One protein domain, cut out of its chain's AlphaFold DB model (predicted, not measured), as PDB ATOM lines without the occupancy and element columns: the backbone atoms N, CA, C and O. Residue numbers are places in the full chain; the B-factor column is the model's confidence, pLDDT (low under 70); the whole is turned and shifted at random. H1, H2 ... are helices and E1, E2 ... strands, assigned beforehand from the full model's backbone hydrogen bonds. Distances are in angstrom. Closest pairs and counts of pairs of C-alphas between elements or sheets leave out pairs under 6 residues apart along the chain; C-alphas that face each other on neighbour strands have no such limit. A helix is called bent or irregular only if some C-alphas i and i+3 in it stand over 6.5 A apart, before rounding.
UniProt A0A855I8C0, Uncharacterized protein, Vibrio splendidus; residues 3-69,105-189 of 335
ATOM      1  N   ILE A   3     163.479  91.763 121.784       65.69
ATOM      2  CA  ILE A   3     163.013  90.640 122.616       65.69
ATOM      3  C   ILE A   3     161.507  90.762 122.871       65.69
ATOM      4  O   ILE A   3     160.939  91.836 122.694       65.69
ATOM      5  N   THR A   4     160.842  89.668 123.247       77.56
ATOM      6  CA  THR A   4     159.411  89.681 123.589       77.56
ATOM      7  C   THR A   4     159.095  88.636 124.643       77.56
ATOM      8  O   THR A   4     159.501  87.485 124.484       77.56
ATOM      9  N   GLU A   5     158.337  89.029 125.661       78.94
ATOM     10  CA  GLU A   5     157.754  88.117 126.642       78.94
ATOM     11  C   GLU A   5     156.332  88.538 127.009       78.94
ATOM     12  O   GLU A   5     155.958  89.702 126.866       78.94
ATOM     13  N   LYS A   6     155.531  87.580 127.484       82.94
ATOM     14  CA  LYS A   6     154.300  87.878 128.219       82.94
ATOM     15  C   LYS A   6     154.681  88.110 129.676       82.94
ATOM     16  O   LYS A   6     155.198  87.202 130.318       82.94
ATOM     17  N   LEU A   7     154.459  89.321 130.172       79.94
ATOM     18  CA  LEU A   7     154.761  89.689 131.550       79.94
ATOM     19  C   LEU A   7     153.459  89.727 132.364       79.94
ATOM     20  O   LEU A   7     152.505  90.365 131.910       79.94
ATOM     21  N   PRO A   8     153.407  89.095 133.550       80.75
ATOM     22  CA  PRO A   8     152.298  89.258 134.478       80.75
ATOM     23  C   PRO A   8     152.438  90.569 135.263       80.75
ATOM     24  O   PRO A   8     153.501  90.901 135.808       80.75
ATOM     25  N   PHE A   9     151.341  91.308 135.357       81.00
ATOM     26  CA  PHE A   9     151.185  92.508 136.167       81.00
ATOM     27  C   PHE A   9     150.110  92.231 137.214       81.00
ATOM     28  O   PHE A   9     148.940  92.062 136.881       81.00
ATOM     29  N   ILE A  10     150.519  92.132 138.479       82.12
ATOM     30  CA  ILE A  10     149.641  91.749 139.588       82.12
ATOM     31  C   ILE A  10     149.296  93.016 140.356       82.12
ATOM     32  O   ILE A  10     150.168  93.594 141.005       82.12
ATOM     33  N   ILE A  11     148.056  93.484 140.249       84.69
ATOM     34  CA  ILE A  11     147.558  94.628 141.020       84.69
ATOM     35  C   ILE A  11     146.749  94.128 142.217       84.69
ATOM     36  O   ILE A  11     145.998  93.161 142.112       84.69
ATOM     37  N   PHE A  12     146.897  94.801 143.356       85.75
ATOM     38  CA  PHE A  12     146.265  94.411 144.616       85.75
ATOM     39  C   PHE A  12     145.179  95.410 145.028       85.75
ATOM     40  O   PHE A  12     145.363  96.624 144.884       85.75
ATOM     41  N   ALA A  13     144.066  94.918 145.567       83.75
ATOM     42  CA  ALA A  13     143.052  95.714 146.245       83.75
ATOM     43  C   ALA A  13     142.490  94.941 147.441       83.75
ATOM     44  O   ALA A  13     141.987  93.830 147.288       83.75
ATOM     45  N   ASN A  14     142.532  95.542 148.631       87.69
ATOM     46  CA  ASN A  14     141.876  94.951 149.801       87.69
ATOM     47  C   ASN A  14     140.366  95.270 149.832       87.69
ATOM     48  O   ASN A  14     139.900  96.207 149.176       87.69
ATOM     49  N   ASP A  15     139.603  94.538 150.650       89.50
ATOM     50  CA  ASP A  15     138.150  94.732 150.783       89.50
ATOM     51  C   ASP A  15     137.760  96.185 151.103       89.50
ATOM     52  O   ASP A  15     136.759  96.683 150.588       89.50
ATOM     53  N   SER A  16     138.548  96.907 151.912       91.19
ATOM     54  CA  SER A  16     138.238  98.301 152.260       91.19
ATOM     55  C   SER A  16     138.360  99.255 151.064       91.19
ATOM     56  O   SER A  16     137.550 100.175 150.931       91.19
ATOM     57  N   GLU A  17     139.305  99.003 150.151       89.00
ATOM     58  CA  GLU A  17     139.424  99.723 148.881       89.00
ATOM     59  C   GLU A  17     138.285  99.364 147.923       89.00
ATOM     60  O   GLU A  17     137.700 100.262 147.320       89.00
ATOM     61  N   ILE A  18     137.912  98.083 147.823       89.31
ATOM     62  CA  ILE A  18     136.791  97.630 146.981       89.31
ATOM     63  C   ILE A  18     135.474  98.274 147.453       89.31
ATOM     64  O   ILE A  18     134.738  98.846 146.647       89.31
ATOM     65  N   GLN A  19     135.211  98.291 148.765       90.44
ATOM     66  CA  GLN A  19     134.052  98.988 149.342       90.44
ATOM     67  C   GLN A  19     134.159 100.519 149.254       90.44
ATOM     68  O   GLN A  19     133.139 101.209 149.324       90.44
ATOM     69  N   ARG A  20     135.359 101.094 149.117       92.19
ATOM     70  CA  ARG A  20     135.523 102.519 148.793       92.19
ATOM     71  C   ARG A  20     135.108 102.785 147.345       92.19
ATOM     72  O   ARG A  20     134.249 103.634 147.143       92.19
ATOM     73  N   TYR A  21     135.608 102.019 146.371       91.06
ATOM     74  CA  TYR A  21     135.245 102.195 144.957       91.06
ATOM     75  C   TYR A  21     133.734 102.074 144.718       91.06
ATOM     76  O   TYR A  21     133.155 102.895 144.008       91.06
ATOM     77  N   LYS A  22     133.079 101.125 145.397       90.88
ATOM     78  CA  LYS A  22     131.622 100.952 145.343       90.88
ATOM     79  C   LYS A  22     130.836 102.143 145.904       90.88
ATOM     80  O   LYS A  22     129.758 102.441 145.401       90.88
ATOM     81  N   ARG A  23     131.362 102.829 146.926       91.50
ATOM     82  CA  ARG A  23     130.732 104.018 147.531       91.50
ATOM     83  C   ARG A  23     131.021 105.310 146.771       91.50
ATOM     84  O   ARG A  23     130.147 106.163 146.709       91.50
ATOM     85  N   GLU A  24     132.233 105.463 146.242       90.06
ATOM     86  CA  GLU A  24     132.679 106.691 145.568       90.06
ATOM     87  C   GLU A  24     132.237 106.760 144.100       90.06
ATOM     88  O   GLU A  24     131.915 107.845 143.629       90.06
ATOM     89  N   TYR A  25     132.190 105.624 143.390       88.12
ATOM     90  CA  TYR A  25     131.980 105.598 141.934       88.12
ATOM     91  C   TYR A  25     130.863 104.643 141.462       88.12
ATOM     92  O   TYR A  25     130.713 104.432 140.260       88.12
ATOM     93  N   ASP A  26     130.094 104.038 142.378       89.19
ATOM     94  CA  ASP A  26     128.988 103.102 142.078       89.19
ATOM     95  C   ASP A  26     129.386 101.928 141.140       89.19
ATOM     96  O   ASP A  26     128.625 101.484 140.274       89.19
ATOM     97  N   VAL A  27     130.606 101.401 141.309       87.88
ATOM     98  CA  VAL A  27     131.118 100.219 140.588       87.88
ATOM     99  C   VAL A  27     131.580  99.131 141.555       87.88
ATOM    100  O   VAL A  27     132.240  99.408 142.557       87.88
ATOM    101  N   ASP A  28     131.240  97.873 141.264       88.44
ATOM    102  CA  ASP A  28     131.648  96.732 142.086       88.44
ATOM    103  C   ASP A  28     132.877  96.049 141.478       88.44
ATOM    104  O   ASP A  28     132.788  95.190 140.600       88.44
ATOM    105  N   MET A  29     134.053  96.451 141.961       87.38
ATOM    106  CA  MET A  29     135.324  95.943 141.450       87.38
ATOM    107  C   MET A  29     135.600  94.479 141.828       87.38
ATOM    108  O   MET A  29     136.562  93.911 141.314       87.38
ATOM    109  N   LYS A  30     134.791  93.843 142.693       88.12
ATOM    110  CA  LYS A  30     135.084  92.503 143.233       88.12
ATOM    111  C   LYS A  30     135.245  91.430 142.150       88.12
ATOM    112  O   LYS A  30     136.028  90.512 142.335       88.12
ATOM    113  N   GLN A  31     134.573  91.570 141.006       84.50
ATOM    114  CA  GLN A  31     134.692  90.634 139.877       84.50
ATOM    115  C   GLN A  31     136.094  90.565 139.238       84.50
ATOM    116  O   GLN A  31     136.382  89.607 138.525       84.50
ATOM    117  N   TYR A  32     136.954  91.564 139.465       84.38
ATOM    118  CA  TYR A  32     138.307  91.620 138.900       84.38
ATOM    119  C   TYR A  32     139.382  91.023 139.815       84.38
ATOM    120  O   TYR A  32     140.473  90.721 139.336       84.38
ATOM    121  N   PHE A  33     139.092  90.866 141.108       85.06
ATOM    122  CA  PHE A  33     140.047  90.409 142.117       85.06
ATOM    123  C   PHE A  33     139.675  89.005 142.607       85.06
ATOM    124  O   PHE A  33     138.502  88.684 142.791       85.06
ATOM    125  N   ASN A  34     140.680  88.159 142.811       85.94
ATOM    126  CA  ASN A  34     140.508  86.828 143.389       85.94
ATOM    127  C   ASN A  34     140.265  86.898 144.918       85.94
ATOM    128  O   ASN A  34     140.185  87.971 145.517       85.94
ATOM    129  N   GLU A  35     140.187  85.736 145.569       84.88
ATOM    130  CA  GLU A  35     139.994  85.622 147.024       84.88
ATOM    131  C   GLU A  35     141.147  86.216 147.861       84.88
ATOM    132  O   GLU A  35     140.929  86.574 149.016       84.88
ATOM    133  N   THR A  36     142.353  86.367 147.294       82.75
ATOM    134  CA  THR A  36     143.508  87.014 147.946       82.75
ATOM    135  C   THR A  36     143.575  88.526 147.702       82.75
ATOM    136  O   THR A  36     144.473  89.179 148.229       82.75
ATOM    137  N   GLY A  37     142.627  89.115 146.959       82.44
ATOM    138  CA  GLY A  37     142.621  90.546 146.624       82.44
ATOM    139  C   GLY A  37     143.548  90.916 145.460       82.44
ATOM    140  O   GLY A  37     143.909  92.081 145.295       82.44
ATOM    141  N   GLU A  38     143.949  89.943 144.644       84.81
ATOM    142  CA  GLU A  38     144.859  90.099 143.508       84.81
ATOM    143  C   GLU A  38     144.113  90.024 142.169       84.81
ATOM    144  O   GLU A  38     143.248  89.176 141.949       84.81
ATOM    145  N   CYS A  39     144.495  90.892 141.235       83.00
ATOM    146  CA  CYS A  39     144.092  90.846 139.835       83.00
ATOM    147  C   CYS A  39     145.361  90.716 138.986       83.00
ATOM    148  O   CYS A  39     146.257  91.560 139.076       83.00
ATOM    149  N   CYS A  40     145.461  89.654 138.185       82.50
ATOM    150  CA  CYS A  40     146.599  89.424 137.298       82.50
ATOM    151  C   CYS A  40     146.234  89.787 135.857       82.50
ATOM    152  O   CYS A  40     145.273  89.261 135.297       82.50
ATOM    153  N   ILE A  41     147.031  90.666 135.259       80.00
ATOM    154  CA  ILE A  41     146.913  91.106 133.872       80.00
ATOM    155  C   ILE A  41     148.188  90.660 133.157       80.00
ATOM    156  O   ILE A  41     149.278  91.124 133.486       80.00
ATOM    157  N   GLU A  42     148.086  89.763 132.178       80.81
ATOM    158  CA  GLU A  42     149.209  89.479 131.281       80.81
ATOM    159  C   GLU A  42     149.255  90.512 130.157       80.81
ATOM    160  O   GLU A  42     148.224  90.840 129.586       80.81
ATOM    161  N   MET A  43     150.444  90.975 129.771       79.25
ATOM    162  CA  MET A  43     150.620  91.770 128.548       79.25
ATOM    163  C   MET A  43     151.882  91.326 127.812       79.25
ATOM    164  O   MET A  43     152.879  90.992 128.456       79.25
ATOM    165  N   SER A  44     151.905  91.348 126.472       80.88
ATOM    166  CA  SER A  44     153.183  91.180 125.769       80.88
ATOM    167  C   SER A  44     153.987  92.469 125.833       80.88
ATOM    168  O   SER A  44     153.609  93.484 125.244       80.88
ATOM    169  N   ALA A  45     155.125  92.396 126.507       82.31
ATOM    170  CA  ALA A  45     156.156  93.409 126.454       82.31
ATOM    171  C   ALA A  45     157.189  93.053 125.380       82.31
ATOM    172  O   ALA A  45     157.409  91.888 125.021       82.31
ATOM    173  N   TYR A  46     157.843  94.087 124.878       83.31
ATOM    174  CA  TYR A  46     158.903  94.026 123.890       83.31
ATOM    175  C   TYR A  46     159.999  94.997 124.315       83.31
ATOM    176  O   TYR A  46     159.695  96.059 124.849       83.31
ATOM    177  N   ALA A  47     161.261  94.678 124.051       75.31
ATOM    178  CA  ALA A  47     162.348  95.632 124.261       75.31
ATOM    179  C   ALA A  47     163.342  95.573 123.105       75.31
ATOM    180  O   ALA A  47     163.760  94.477 122.719       75.31
ATOM    181  N   ASP A  48     163.716  96.725 122.542       73.81
ATOM    182  CA  ASP A  48     164.807  96.792 121.570       73.81
ATOM    183  C   ASP A  48     166.139  97.000 122.289       73.81
ATOM    184  O   ASP A  48     166.406  98.015 122.921       73.81
ATOM    185  N   LEU A  49     167.016  96.018 122.145       58.00
ATOM    186  CA  LEU A  49     168.332  95.975 122.761       58.00
ATOM    187  C   LEU A  49     169.337  96.974 122.181       58.00
ATOM    188  O   LEU A  49     170.388  97.188 122.777       58.00
ATOM    189  N   SER A  50     169.065  97.533 120.999       53.75
ATOM    190  CA  SER A  50     169.952  98.519 120.358       53.75
ATOM    191  C   SER A  50     169.770  99.914 120.953       53.75
ATOM    192  O   SER A  50     170.731 100.674 121.021       53.75
ATOM    193  N   THR A  51     168.543 100.247 121.345       61.31
ATOM    194  CA  THR A  51     168.122 101.571 121.831       61.31
ATOM    195  C   THR A  51     167.733 101.545 123.312       61.31
ATOM    196  O   THR A  51     167.572 102.584 123.942       61.31
ATOM    197  N   GLY A  52     167.564 100.352 123.891       62.38
ATOM    198  CA  GLY A  52     167.033 100.157 125.237       62.38
ATOM    199  C   GLY A  52     165.559 100.550 125.376       62.38
ATOM    200  O   GLY A  52     165.080 100.663 126.507       62.38
ATOM    201  N   GLU A  53     164.863 100.840 124.274       73.38
ATOM    202  CA  GLU A  53     163.438 101.186 124.245       73.38
ATOM    203  C   GLU A  53     162.586  99.982 124.638       73.38
ATOM    204  O   GLU A  53     162.946  98.828 124.377       73.38
ATOM    205  N   MET A  54     161.441 100.252 125.260       82.19
ATOM    206  CA  MET A  54     160.511  99.224 125.707       82.19
ATOM    207  C   MET A  54     159.106  99.568 125.245       82.19
ATOM    208  O   MET A  54     158.651 100.705 125.362       82.19
ATOM    209  N   PHE A  55     158.418  98.556 124.737       83.12
ATOM    210  CA  PHE A  55     157.120  98.691 124.109       83.12
ATOM    211  C   PHE A  55     156.142  97.661 124.662       83.12
ATOM    212  O   PHE A  55     156.518  96.539 125.004       83.12
ATOM    213  N   ILE A  56     154.864  98.015 124.676       80.69
ATOM    214  CA  ILE A  56     153.762  97.139 125.070       80.69
ATOM    215  C   ILE A  56     152.896  96.830 123.842       80.69
ATOM    216  O   ILE A  56     152.649  97.696 122.996       80.69
ATOM    217  N   GLY A  57     152.444  95.578 123.724       75.62
ATOM    218  CA  GLY A  57     151.563  95.112 122.654       75.62
ATOM    219  C   GLY A  57     150.253  95.893 122.615       75.62
ATOM    220  O   GLY A  57     149.470  95.859 123.563       75.62
ATOM    221  N   SER A  58     149.973  96.592 121.509       66.81
ATOM    222  CA  SER A  58     148.804  97.477 121.485       66.81
ATOM    223  C   SER A  58     147.483  96.725 121.443       66.81
ATOM    224  O   SER A  58     146.504  97.191 122.010       66.81
ATOM    225  N   ASP A  59     147.452  95.557 120.804       62.22
ATOM    226  CA  ASP A  59     146.229  94.756 120.665       62.22
ATOM    227  C   ASP A  59     145.755  94.198 122.021       62.22
ATOM    228  O   ASP A  59     144.561  93.980 122.224       62.22
ATOM    229  N   GLN A  60     146.684  94.060 122.968       60.81
ATOM    230  CA  GLN A  60     146.457  93.645 124.354       60.81
ATOM    231  C   GLN A  60     146.007  94.826 125.216       60.81
ATOM    232  O   GLN A  60     145.000  94.723 125.908       60.81
ATOM    233  N   ILE A  61     146.626  96.005 125.057       62.09
ATOM    234  CA  ILE A  61     146.078  97.256 125.614       62.09
ATOM    235  C   ILE A  61     144.617  97.441 125.168       62.09
ATOM    236  O   ILE A  61     143.758  97.745 125.991       62.09
ATOM    237  N   PHE A  62     144.300  97.218 123.887       58.38
ATOM    238  CA  PHE A  62     142.923  97.327 123.404       58.38
ATOM    239  C   PHE A  62     141.995  96.266 123.991       58.38
ATOM    240  O   PHE A  62     140.957  96.634 124.529       58.38
ATOM    241  N   THR A  63     142.340  94.983 123.889       55.94
ATOM    242  CA  THR A  63     141.394  93.896 124.194       55.94
ATOM    243  C   THR A  63     141.336  93.569 125.688       55.94
ATOM    244  O   THR A  63     140.251  93.395 126.228       55.94
ATOM    245  N   GLU A  64     142.485  93.516 126.363       55.62
ATOM    246  CA  GLU A  64     142.621  92.991 127.730       55.62
ATOM    247  C   GLU A  64     142.485  94.096 128.796       55.62
ATOM    248  O   GLU A  64     141.881  93.860 129.836       55.62
ATOM    249  N   LEU A  65     142.975  95.321 128.532       58.56
ATOM    250  CA  LEU A  65     142.863  96.456 129.470       58.56
ATOM    251  C   LEU A  65     141.680  97.389 129.192       58.56
ATOM    252  O   LEU A  65     140.943  97.764 130.103       58.56
ATOM    253  N   LEU A  66     141.527  97.822 127.940       57.09
ATOM    254  CA  LEU A  66     140.545  98.844 127.561       57.09
ATOM    255  C   LEU A  66     139.207  98.260 127.083       57.09
ATOM    256  O   LEU A  66     138.298  99.026 126.763       57.09
ATOM    257  N   ASN A  67     139.091  96.928 127.013       54.97
ATOM    258  CA  ASN A  67     137.899  96.195 126.569       54.97
ATOM    259  C   ASN A  67     137.342  96.680 125.203       54.97
ATOM    260  O   ASN A  67     136.140  96.664 124.936       54.97
ATOM    261  N   HIS A  68     138.239  97.146 124.325       53.56
ATOM    262  CA  HIS A  68     137.974  97.522 122.935       53.56
ATOM    263  C   HIS A  68     138.044  96.282 122.042       53.56
ATOM    264  O   HIS A  68     138.949  96.137 121.214       53.56
ATOM    265  N   GLU A  69     137.064  95.391 122.179       39.53
ATOM    266  CA  GLU A  69     136.877  94.310 121.215       39.53
ATOM    267  C   GLU A  69     136.684  94.887 119.794       39.53
ATOM    268  O   GLU A  69     135.781  95.681 119.531       39.53
ATOM    269  N   PRO A 105     139.950 109.263 127.336       72.00
ATOM    270  CA  PRO A 105     138.593 109.771 127.511       72.00
ATOM    271  C   PRO A 105     138.407 111.090 126.751       72.00
ATOM    272  O   PRO A 105     139.217 111.999 126.901       72.00
ATOM    273  N   THR A 106     137.343 111.230 125.950       72.44
ATOM    274  CA  THR A 106     137.160 112.388 125.046       72.44
ATOM    275  C   THR A 106     137.278 113.739 125.762       72.44
ATOM    276  O   THR A 106     137.888 114.662 125.233       72.44
ATOM    277  N   ALA A 107     136.769 113.830 126.995       70.56
ATOM    278  CA  ALA A 107     136.846 115.024 127.838       70.56
ATOM    279  C   ALA A 107     138.278 115.434 128.243       70.56
ATOM    280  O   ALA A 107     138.492 116.587 128.603       70.56
ATOM    281  N   MET A 108     139.253 114.521 128.172       78.50
ATOM    282  CA  MET A 108     140.662 114.774 128.495       78.50
ATOM    283  C   MET A 108     141.522 115.096 127.268       78.50
ATOM    284  O   MET A 108     142.680 115.467 127.426       78.50
ATOM    285  N   LEU A 109     140.990 114.993 126.043       75.12
ATOM    286  CA  LEU A 109     141.771 115.248 124.823       75.12
ATOM    287  C   LEU A 109     142.328 116.680 124.751       75.12
ATOM    288  O   LEU A 109     143.384 116.885 124.168       75.12
ATOM    289  N   GLN A 110     141.634 117.649 125.356       74.31
ATOM    290  CA  GLN A 110     142.063 119.051 125.431       74.31
ATOM    291  C   GLN A 110     143.150 119.307 126.490       74.31
ATOM    292  O   GLN A 110     143.735 120.385 126.499       74.31
ATOM    293  N   ALA A 111     143.406 118.350 127.389       80.62
ATOM    294  CA  ALA A 111     144.427 118.464 128.431       80.62
ATOM    295  C   ALA A 111     145.809 117.954 127.981       80.62
ATOM    296  O   ALA A 111     146.779 118.124 128.714       80.62
ATOM    297  N   LEU A 112     145.893 117.325 126.805       78.94
ATOM    298  CA  LEU A 112     147.134 116.783 126.256       78.94
ATOM    299  C   LEU A 112     147.910 117.839 125.472       78.94
ATOM    300  O   LEU A 112     147.349 118.552 124.638       78.94
ATOM    301  N   SER A 113     149.222 117.870 125.684       80.88
ATOM    302  CA  SER A 113     150.164 118.618 124.853       80.88
ATOM    303  C   SER A 113     150.316 118.007 123.452       80.88
ATOM    304  O   SER A 113     150.004 116.835 123.215       80.88
ATOM    305  N   GLU A 114     150.839 118.791 122.504       75.25
ATOM    306  CA  GLU A 114     151.106 118.310 121.141       75.25
ATOM    307  C   GLU A 114     152.113 117.146 121.114       75.25
ATOM    308  O   GLU A 114     151.934 116.205 120.337       75.25
ATOM    309  N   ASP A 115     153.113 117.156 122.002       76.88
ATOM    310  CA  ASP A 115     154.109 116.085 122.132       76.88
ATOM    311  C   ASP A 115     153.484 114.777 122.640       76.88
ATOM    312  O   ASP A 115     153.736 113.705 122.083       76.88
ATOM    313  N   GLU A 116     152.606 114.846 123.646       78.38
ATOM    314  CA  GLU A 116     151.867 113.680 124.143       78.38
ATOM    315  C   GLU A 116     150.915 113.127 123.076       78.38
ATOM    316  O   GLU A 116     150.895 111.918 122.828       78.38
ATOM    317  N   LEU A 117     150.166 113.994 122.383       72.38
ATOM    318  CA  LEU A 117     149.313 113.610 121.252       72.38
ATOM    319  C   LEU A 117     150.132 112.928 120.148       72.38
ATOM    320  O   LEU A 117     149.703 111.913 119.583       72.38
ATOM    321  N   GLN A 118     151.329 113.445 119.860       71.81
ATOM    322  CA  GLN A 118     152.234 112.857 118.884       71.81
ATOM    323  C   GLN A 118     152.724 111.478 119.343       71.81
ATOM    324  O   GLN A 118     152.659 110.531 118.555       71.81
ATOM    325  N   LEU A 119     153.145 111.329 120.601       73.56
ATOM    326  CA  LEU A 119     153.628 110.068 121.173       73.56
ATOM    327  C   LEU A 119     152.539 108.986 121.178       73.56
ATOM    328  O   LEU A 119     152.763 107.873 120.702       73.56
ATOM    329  N   LEU A 120     151.324 109.344 121.598       73.00
ATOM    330  CA  LEU A 120     150.132 108.494 121.554       73.00
ATOM    331  C   LEU A 120     149.772 108.054 120.119       73.00
ATOM    332  O   LEU A 120     149.276 106.942 119.907       73.00
ATOM    333  N   SER A 121     150.036 108.898 119.117       67.25
ATOM    334  CA  SER A 121     149.784 108.576 117.705       67.25
ATOM    335  C   SER A 121     150.831 107.658 117.059       67.25
ATOM    336  O   SER A 121     150.542 107.014 116.043       67.25
ATOM    337  N   ARG A 122     152.029 107.549 117.655       68.94
ATOM    338  CA  ARG A 122     153.164 106.751 117.162       68.94
ATOM    339  C   ARG A 122     153.026 105.269 117.524       68.94
ATOM    340  O   ARG A 122     153.776 104.704 118.311       68.94
ATOM    341  N   GLU A 123     152.073 104.614 116.870       68.56
ATOM    342  CA  GLU A 123     152.007 103.152 116.787       68.56
ATOM    343  C   GLU A 123     153.207 102.611 115.988       68.56
ATOM    344  O   GLU A 123     153.256 102.748 114.762       68.56
ATOM    345  N   VAL A 124     154.155 101.964 116.668       72.19
ATOM    346  CA  VAL A 124     155.312 101.327 116.025       72.19
ATOM    347  C   VAL A 124     154.919  99.925 115.563       72.19
ATOM    348  O   VAL A 124     154.237  99.185 116.273       72.19
ATOM    349  N   LYS A 125     155.354  99.535 114.360       74.94
ATOM    350  CA  LYS A 125     155.234  98.155 113.872       74.94
ATOM    351  C   LYS A 125     156.569  97.449 113.993       74.94
ATOM    352  O   LYS A 125     157.544  97.867 113.374       74.94
ATOM    353  N   ILE A 126     156.581  96.348 114.731       65.75
ATOM    354  CA  ILE A 126     157.765  95.515 114.934       65.75
ATOM    355  C   ILE A 126     157.485  94.090 114.460       65.75
ATOM    356  O   ILE A 126     156.349  93.615 114.490       65.75
ATOM    357  N   THR A 127     158.523  93.376 114.034       68.94
ATOM    358  CA  THR A 127     158.419  91.935 113.777       68.94
ATOM    359  C   THR A 127     158.611  91.200 115.096       68.94
ATOM    360  O   THR A 127     159.698  91.238 115.669       68.94
ATOM    361  N   ASN A 128     157.576  90.514 115.582       67.88
ATOM    362  CA  ASN A 128     157.675  89.694 116.787       67.88
ATOM    363  C   ASN A 128     158.719  88.576 116.550       67.88
ATOM    364  O   ASN A 128     158.554  87.789 115.612       67.88
ATOM    365  N   PRO A 129     159.781  88.465 117.369       61.38
ATOM    366  CA  PRO A 129     160.892  87.549 117.103       61.38
ATOM    367  C   PRO A 129     160.507  86.068 117.255       61.38
ATOM    368  O   PRO A 129     161.068  85.229 116.553       61.38
ATOM    369  N   LYS A 130     159.534  85.741 118.121       65.31
ATOM    370  CA  LYS A 130     159.058  84.364 118.347       65.31
ATOM    371  C   LYS A 130     158.132  83.896 117.219       65.31
ATOM    372  O   LYS A 130     158.284  82.789 116.715       65.31
ATOM    373  N   THR A 131     157.188  84.736 116.788       68.38
ATOM    374  CA  THR A 131     156.142  84.352 115.812       68.38
ATOM    375  C   THR A 131     156.418  84.791 114.373       68.38
ATOM    376  O   THR A 131     155.705  84.368 113.464       68.38
ATOM    377  N   ARG A 132     157.416  85.659 114.151       65.56
ATOM    378  CA  ARG A 132     157.745  86.333 112.875       65.56
ATOM    379  C   ARG A 132     156.616  87.177 112.266       65.56
ATOM    380  O   ARG A 132     156.751  87.655 111.143       65.56
ATOM    381  N   LYS A 133     155.512  87.387 112.988       72.56
ATOM    382  CA  LYS A 133     154.407  88.249 112.554       72.56
ATOM    383  C   LYS A 133     154.727  89.709 112.863       72.56
ATOM    384  O   LYS A 133     155.325  90.009 113.895       72.56
ATOM    385  N   LEU A 134     154.295  90.614 111.988       67.75
ATOM    386  CA  LEU A 134     154.245  92.037 112.315       67.75
ATOM    387  C   LEU A 134     153.176  92.260 113.387       67.75
ATOM    388  O   LEU A 134     152.037  91.824 113.222       67.75
ATOM    389  N   VAL A 135     153.556  92.942 114.462       68.44
ATOM    390  CA  VAL A 135     152.683  93.328 115.573       68.44
ATOM    391  C   VAL A 135     152.792  94.831 115.809       68.44
ATOM    392  O   VAL A 135     153.845  95.433 115.580       68.44
ATOM    393  N   SER A 136     151.689  95.433 116.243       75.44
ATOM    394  CA  SER A 136     151.631  96.846 116.606       75.44
ATOM    395  C   SER A 136     151.909  97.020 118.096       75.44
ATOM    396  O   SER A 136     151.350  96.302 118.930       75.44
ATOM    397  N   VAL A 137     152.765  97.981 118.430       74.88
ATOM    398  CA  VAL A 137     153.171  98.289 119.805       74.88
ATOM    399  C   VAL A 137     153.136  99.793 120.074       74.88
ATOM    400  O   VAL A 137     153.086 100.609 119.150       74.88
ATOM    401  N   LEU A 138     153.128 100.149 121.355       78.69
ATOM    402  CA  LEU A 138     153.283 101.514 121.860       78.69
ATOM    403  C   LEU A 138     154.497 101.568 122.783       78.69
ATOM    404  O   LEU A 138     154.743 100.600 123.499       78.69
ATOM    405  N   ASP A 139     155.227 102.682 122.780       81.88
ATOM    406  CA  ASP A 139     156.272 102.940 123.777       81.88
ATOM    407  C   ASP A 139     155.670 102.990 125.193       81.88
ATOM    408  O   ASP A 139     154.522 103.413 125.365       81.88
ATOM    409  N   ILE A 140     156.433 102.578 126.208       82.50
ATOM    410  CA  ILE A 140     156.000 102.637 127.614       82.50
ATOM    411  C   ILE A 140     155.529 104.047 128.018       82.50
ATOM    412  O   ILE A 140     154.526 104.181 128.717       82.50
ATOM    413  N   SER A 141     156.176 105.099 127.523       82.94
ATOM    414  CA  SER A 141     155.828 106.494 127.825       82.94
ATOM    415  C   SER A 141     154.416 106.855 127.341       82.94
ATOM    416  O   SER A 141     153.696 107.595 128.006       82.94
ATOM    417  N   ALA A 142     153.963 106.276 126.220       81.00
ATOM    418  CA  ALA A 142     152.585 106.435 125.753       81.00
ATOM    419  C   ALA A 142     151.575 105.776 126.712       81.00
ATOM    420  O   ALA A 142     150.443 106.242 126.835       81.00
ATOM    421  N   MET A 143     151.977 104.707 127.404       79.94
ATOM    422  CA  MET A 143     151.139 104.028 128.387       79.94
ATOM    423  C   MET A 143     151.020 104.822 129.699       79.94
ATOM    424  O   MET A 143     149.928 104.878 130.266       79.94
ATOM    425  N   ASP A 144     152.087 105.495 130.143       84.12
ATOM    426  CA  ASP A 144     152.032 106.388 131.312       84.12
ATOM    427  C   ASP A 144     151.060 107.564 131.095       84.12
ATOM    428  O   ASP A 144     150.240 107.865 131.969       84.12
ATOM    429  N   ILE A 145     151.057 108.155 129.893       85.38
ATOM    430  CA  ILE A 145     150.087 109.190 129.499       85.38
ATOM    431  C   ILE A 145     148.652 108.638 129.547       85.38
ATOM    432  O   ILE A 145     147.770 109.277 130.121       85.38
ATOM    433  N   ILE A 146     148.404 107.436 129.004       82.62
ATOM    434  CA  ILE A 146     147.077 106.790 129.045       82.62
ATOM    435  C   ILE A 146     146.612 106.596 130.496       82.62
ATOM    436  O   ILE A 146     145.518 107.037 130.851       82.62
ATOM    437  N   CYS A 147     147.443 105.988 131.350       85.38
ATOM    438  CA  CYS A 147     147.142 105.804 132.772       85.38
ATOM    439  C   CYS A 147     146.850 107.137 133.479       85.38
ATOM    440  O   CYS A 147     145.893 107.229 134.246       85.38
ATOM    441  N   THR A 148     147.639 108.176 133.197       87.81
ATOM    442  CA  THR A 148     147.475 109.511 133.790       87.81
ATOM    443  C   THR A 148     146.169 110.170 133.361       87.81
ATOM    444  O   THR A 148     145.431 110.661 134.211       87.81
ATOM    445  N   MET A 149     145.823 110.133 132.072       86.06
ATOM    446  CA  MET A 149     144.577 110.731 131.584       86.06
ATOM    447  C   MET A 149     143.330 110.026 132.128       86.06
ATOM    448  O   MET A 149     142.336 110.697 132.404       86.06
ATOM    449  N   TYR A 150     143.365 108.705 132.328       86.31
ATOM    450  CA  TYR A 150     142.268 107.989 132.985       86.31
ATOM    451  C   TYR A 150     142.143 108.330 134.478       86.31
ATOM    452  O   TYR A 150     141.027 108.551 134.942       86.31
ATOM    453  N   ASP A 151     143.255 108.432 135.213       88.56
ATOM    454  CA  ASP A 151     143.262 108.861 136.622       88.56
ATOM    455  C   ASP A 151     142.731 110.301 136.773       88.56
ATOM    456  O   ASP A 151     141.857 110.565 137.599       88.56
ATOM    457  N   CYS A 152     143.160 111.226 135.908       88.12
ATOM    458  CA  CYS A 152     142.611 112.583 135.856       88.12
ATOM    459  C   CYS A 152     141.109 112.593 135.525       88.12
ATOM    460  O   CYS A 152     140.342 113.254 136.223       88.12
ATOM    461  N   ALA A 153     140.665 111.837 134.515       85.44
ATOM    462  CA  ALA A 153     139.250 111.763 134.143       85.44
ATOM    463  C   ALA A 153     138.365 111.214 135.272       85.44
ATOM    464  O   ALA A 153     137.249 111.701 135.459       85.44
ATOM    465  N   LEU A 154     138.863 110.221 136.017       88.06
ATOM    466  CA  LEU A 154     138.187 109.627 137.169       88.06
ATOM    467  C   LEU A 154     138.032 110.650 138.303       88.06
ATOM    468  O   LEU A 154     136.930 110.851 138.802       88.06
ATOM    469  N   ARG A 155     139.112 111.360 138.660       87.81
ATOM    470  CA  ARG A 155     139.102 112.391 139.717       87.81
ATOM    471  C   ARG A 155     138.277 113.632 139.365       87.81
ATOM    472  O   ARG A 155     137.809 114.320 140.265       87.81
ATOM    473  N   MET A 156     138.134 113.944 138.078       87.56
ATOM    474  CA  MET A 156     137.370 115.098 137.579       87.56
ATOM    475  C   MET A 156     135.899 114.775 137.257       87.56
ATOM    476  O   MET A 156     135.216 115.625 136.679       87.56
ATOM    477  N   ASP A 157     135.439 113.558 137.570       85.00
ATOM    478  CA  ASP A 157     134.103 113.038 137.247       85.00
ATOM    479  C   ASP A 157     133.728 113.233 135.759       85.00
ATOM    480  O   ASP A 157     132.685 113.774 135.385       85.00
ATOM    481  N   LYS A 158     134.662 112.866 134.869       79.88
ATOM    482  CA  LYS A 158     134.519 112.974 133.401       79.88
ATOM    483  C   LYS A 158     134.265 111.635 132.706       79.88
ATOM    484  O   LYS A 158     134.219 111.585 131.476       79.88
ATOM    485  N   LEU A 159     134.109 110.554 133.468       79.62
ATOM    486  CA  LEU A 159     133.881 109.202 132.960       79.62
ATOM    487  C   LEU A 159     132.399 108.840 133.086       79.62
ATOM    488  O   LEU A 159     131.916 108.506 134.157       79.62
ATOM    489  N   THR A 160     131.666 108.885 131.974       71.06
ATOM    490  CA  THR A 160     130.194 108.772 131.971       71.06
ATOM    491  C   THR A 160     129.661 107.335 131.937       71.06
ATOM    492  O   THR A 160     128.451 107.124 131.874       71.06
ATOM    493  N   ASN A 161     130.538 106.329 131.944       77.31
ATOM    494  CA  ASN A 161     130.176 104.917 131.833       77.31
ATOM    495  C   ASN A 161     130.919 104.092 132.891       77.31
ATOM    496  O   ASN A 161     132.146 104.168 132.971       77.31
ATOM    497  N   LYS A 162     130.189 103.239 133.623       79.44
ATOM    498  CA  LYS A 162     130.733 102.309 134.628       79.44
ATOM    499  C   LYS A 162     131.955 101.532 134.126       79.44
ATOM    500  O   LYS A 162     132.965 101.512 134.814       79.44
ATOM    501  N   LYS A 163     131.942 101.036 132.881       76.31
ATOM    502  CA  LYS A 163     133.108 100.343 132.295       76.31
ATOM    503  C   LYS A 163     134.353 101.221 132.166       76.31
ATOM    504  O   LYS A 163     135.465 100.736 132.319       76.31
ATOM    505  N   GLN A 164     134.192 102.514 131.882       75.25
ATOM    506  CA  GLN A 164     135.329 103.437 131.805       75.25
ATOM    507  C   GLN A 164     135.891 103.750 133.194       75.25
ATOM    508  O   GLN A 164     137.103 103.894 133.324       75.25
ATOM    509  N   ILE A 165     135.027 103.824 134.208       81.62
ATOM    510  CA  ILE A 165     135.395 103.977 135.621       81.62
ATOM    511  C   ILE A 165     136.157 102.731 136.106       81.62
ATOM    512  O   ILE A 165     137.256 102.861 136.638       81.62
ATOM    513  N   GLU A 166     135.630 101.528 135.848       84.00
ATOM    514  CA  GLU A 166     136.281 100.240 136.146       84.00
ATOM    515  C   GLU A 166     137.681 100.168 135.510       84.00
ATOM    516  O   GLU A 166     138.673  99.950 136.209       84.00
ATOM    517  N   THR A 167     137.794 100.451 134.205       79.81
ATOM    518  CA  THR A 167     139.085 100.540 133.501       79.81
ATOM    519  C   THR A 167     140.014 101.591 134.117       79.81
ATOM    520  O   THR A 167     141.201 101.317 134.282       79.81
ATOM    521  N   ALA A 168     139.515 102.775 134.491       84.25
ATOM    522  CA  ALA A 168     140.342 103.821 135.094       84.25
ATOM    523  C   ALA A 168     140.937 103.396 136.443       84.25
ATOM    524  O   ALA A 168     142.117 103.641 136.688       84.25
ATOM    525  N   ILE A 169     140.161 102.706 137.285       87.06
ATOM    526  CA  ILE A 169     140.623 102.169 138.575       87.06
ATOM    527  C   ILE A 169     141.726 101.116 138.367       87.06
ATOM    528  O   ILE A 169     142.753 101.150 139.051       87.06
ATOM    529  N   LEU A 170     141.555 100.210 137.397       84.88
ATOM    530  CA  LEU A 170     142.573  99.205 137.060       84.88
ATOM    531  C   LEU A 170     143.857  99.869 136.533       84.88
ATOM    532  O   LEU A 170     144.949  99.555 137.006       84.88
ATOM    533  N   LEU A 171     143.739 100.839 135.619       84.88
ATOM    534  CA  LEU A 171     144.879 101.580 135.062       84.88
ATOM    535  C   LEU A 171     145.605 102.443 136.102       84.88
ATOM    536  O   LEU A 171     146.832 102.539 136.047       84.88
ATOM    537  N   GLN A 172     144.884 103.029 137.062       86.12
ATOM    538  CA  GLN A 172     145.457 103.780 138.182       86.12
ATOM    539  C   GLN A 172     146.370 102.883 139.032       86.12
ATOM    540  O   GLN A 172     147.505 103.264 139.324       86.12
ATOM    541  N   LYS A 173     145.915 101.668 139.382       83.06
ATOM    542  CA  LYS A 173     146.735 100.681 140.110       83.06
ATOM    543  C   LYS A 173     147.880 100.122 139.256       83.06
ATOM    544  O   LYS A 173     148.964  99.868 139.777       83.06
ATOM    545  N   LEU A 174     147.666  99.957 137.951       83.06
ATOM    546  CA  LEU A 174     148.662  99.405 137.030       83.06
ATOM    547  C   LEU A 174     149.803 100.387 136.703       83.06
ATOM    548  O   LEU A 174     150.924  99.941 136.456       83.06
ATOM    549  N   LYS A 175     149.550 101.706 136.755       83.69
ATOM    550  CA  LYS A 175     150.510 102.779 136.420       83.69
ATOM    551  C   LYS A 175     151.901 102.563 137.030       83.69
ATOM    552  O   LYS A 175     152.905 102.670 136.337       83.69
ATOM    553  N   GLN A 176     151.961 102.185 138.308       74.38
ATOM    554  CA  GLN A 176     153.219 101.986 139.045       74.38
ATOM    555  C   GLN A 176     154.075 100.814 138.531       74.38
ATOM    556  O   GLN A 176     155.276 100.786 138.776       74.38
ATOM    557  N   GLN A 177     153.486  99.846 137.819       76.69
ATOM    558  CA  GLN A 177     154.212  98.716 137.223       76.69
ATOM    559  C   GLN A 177     154.524  98.917 135.735       76.69
ATOM    560  O   GLN A 177     155.271  98.127 135.159       76.69
ATOM    561  N   LEU A 178     153.966  99.962 135.122       78.56
ATOM    562  CA  LEU A 178     154.166 100.331 133.724       78.56
ATOM    563  C   LEU A 178     155.267 101.387 133.557       78.56
ATOM    564  O   LEU A 178     155.274 102.110 132.571       78.56
ATOM    565  N   THR A 179     156.214 101.475 134.493       76.56
ATOM    566  CA  THR A 179     157.432 102.267 134.291       76.56
ATOM    567  C   THR A 179     158.481 101.458 133.529       76.56
ATOM    568  O   THR A 179     158.457 100.220 133.506       76.56
ATOM    569  N   ARG A 180     159.446 102.156 132.921       69.88
ATOM    570  CA  ARG A 180     160.552 101.525 132.190       69.88
ATOM    571  C   ARG A 180     161.376 100.625 133.111       69.88
ATOM    572  O   ARG A 180     161.715  99.509 132.732       69.88
ATOM    573  N   GLU A 181     161.624 101.065 134.341       64.50
ATOM    574  CA  GLU A 181     162.392 100.334 135.353       64.50
ATOM    575  C   GLU A 181     161.642  99.080 135.815       64.50
ATOM    576  O   GLU A 181     162.244  98.009 135.901       64.50
ATOM    577  N   ALA A 182     160.330  99.182 136.064       67.81
ATOM    578  CA  ALA A 182     159.495  98.069 136.514       67.81
ATOM    579  C   ALA A 182     159.377  96.963 135.449       67.81
ATOM    580  O   ALA A 182     159.559  95.778 135.752       67.81
ATOM    581  N   VAL A 183     159.154  97.330 134.183       73.38
ATOM    582  CA  VAL A 183     159.148  96.372 133.064       73.38
ATOM    583  C   VAL A 183     160.542  95.765 132.860       73.38
ATOM    584  O   VAL A 183     160.670  94.550 132.688       73.38
ATOM    585  N   ALA A 184     161.605  96.561 132.985       68.50
ATOM    586  CA  ALA A 184     162.978  96.068 132.932       68.50
ATOM    587  C   ALA A 184     163.340  95.143 134.115       68.50
ATOM    588  O   ALA A 184     164.189  94.259 133.982       68.50
ATOM    589  N   LEU A 185     162.735  95.322 135.292       64.06
ATOM    590  CA  LEU A 185     162.849  94.407 136.435       64.06
ATOM    591  C   LEU A 185     162.174  93.067 136.148       64.06
ATOM    592  O   LEU A 185     162.826  92.042 136.327       64.06
ATOM    593  N   LYS A 186     160.961  93.066 135.591       71.19
ATOM    594  CA  LYS A 186     160.276  91.831 135.172       71.19
ATOM    595  C   LYS A 186     161.073  91.061 134.105       71.19
ATOM    596  O   LYS A 186     161.265  89.858 134.251       71.19
ATOM    597  N   PHE A 187     161.623  91.736 133.089       69.25
ATOM    598  CA  PHE A 187     162.519  91.083 132.121       69.25
ATOM    599  C   PHE A 187     163.829  90.576 132.751       69.25
ATOM    600  O   PHE A 187     164.270  89.487 132.391       69.25
ATOM    601  N   LYS A 188     164.447  91.321 133.688       64.00
ATOM    602  CA  LYS A 188     165.650  90.849 134.403       64.00
ATOM    603  C   LYS A 188     165.346  89.574 135.189       64.00
ATOM    604  O   LYS A 188     166.129  88.651 135.084       64.00
ATOM    605  N   ALA A 189     164.221  89.503 135.901       61.62
ATOM    606  CA  ALA A 189     163.833  88.316 136.667       61.62
ATOM    607  C   ALA A 189     163.603  87.079 135.773       61.62
ATOM    608  O   ALA A 189     163.975  85.967 136.137       61.62
TER     609      ALA A 189
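AT A GLANCE: This is residues 3 to 69 and 105 to 189 of the 335 residues of an uncharacterized protein of Vibrio splendidus (UniProt A0A855I8C0). A strongly twisted sheet of five strands has a long two-strand ribbon, E1 and E2, at one side, with helices H7 and H8 crossing over it and H3 running along E2. H6 packs crosswise on H7, H4 and H5 pack on H6, and H1 with H2 makes a small cap where E1 ends and E2 begins. The printed part has 152 residues, with eight named helices and five named strands in the order E1 H1 H2 E2 E3 H3 H4 H5 E4 E5 H6 H7 H8. The sheet, E1 - E2 - E3 - E5 - E4, is antiparallel, and the class is mixed. The whole is compact, with a radius of gyration of the C-alphas of 16.0 A and spans of 48 by 39 by 28 A.

HOW THE PARTS SIT: E1, residues 3 to 12, is an edge strand beside E2, residues 38 to 48; N 7 and O 43 are within hydrogen-bond range at 2.9 A. E2 forms a hairpin with E3, residues 53 to 57 (N 46 and O 55, 2.8 A). E5, residues 134 to 139, pairs with E3 (N 56 and O 138, 2.8 A) and forms a hairpin with E4, residues 124 to 127 (N 126 and O 135, 3.0 A). H6, residues 140 to 155, H7, residues 162 to 177, and H8, residues 180 to 189, make two layers with the sheet, helices on one face. H7 runs across the strands, 67 degrees to E1 on the local plane, its closest C-alphas to E1 being Lys 173 and Ile 11, 6.2 A. H8 also runs across, 73 degrees to E1 on the local plane. H3, residues 58 to 65, is on the same face as H7, over E2, at a height over the sheet of 7.3 A. H6, the hub, touches H7 at a steep tilt of 47 degrees, opposite ways (C-alphas of Tyr 150 and Ala 168, 5.1 A). With residues 149 to 153 alone H6 touches H4, residues 106 to 111 (C-alphas of Met 149 and Met 108, 6.4 A), and with 141 to 145 alone H5, residues 114 to 121 (C-alphas of Ala 142 and Leu 120, 5.3 A). H1, residues 15 to 25, touches H2, residues 29 to 32 (C-alphas of Ile 18 and Met 29, 6.0 A). Every O i to N i+4 pair is within hydrogen-bond range in H1, H5, H6 and H8; H3 has 3 of 4, H7 10 of 12, H4 0 of 2 but 2 of 3 O i to N i+3 pairs, and H2 is too short.

IN THESE COORDINATES: E1 begins at C-alpha 3 (163.013, 90.640, 122.616) and is 27.9 A long; E2 is 30.4 A, H6 23.0 A and H7 23.9 A. H8 ends at C-alpha 189 (163.833, 88.316, 136.667). H4 is irregular, with C-alphas 107 and 110 7.0 A apart, and H7 only just, with C-alphas 173 and 176 6.7 A apart.

THE WHOLE: The two C-alphas farthest apart, of Arg 23 and Ser 50, are 48.0 A apart. Residues 70 to 104 are not printed, and C-alphas 69 and 105 are 16.8 A apart across the cut. Of the links printed whole, none is long. Mean pLDDT of the printed part is 77.1; 37 residues are under 70, among them 58 to 69 and 126 to 132.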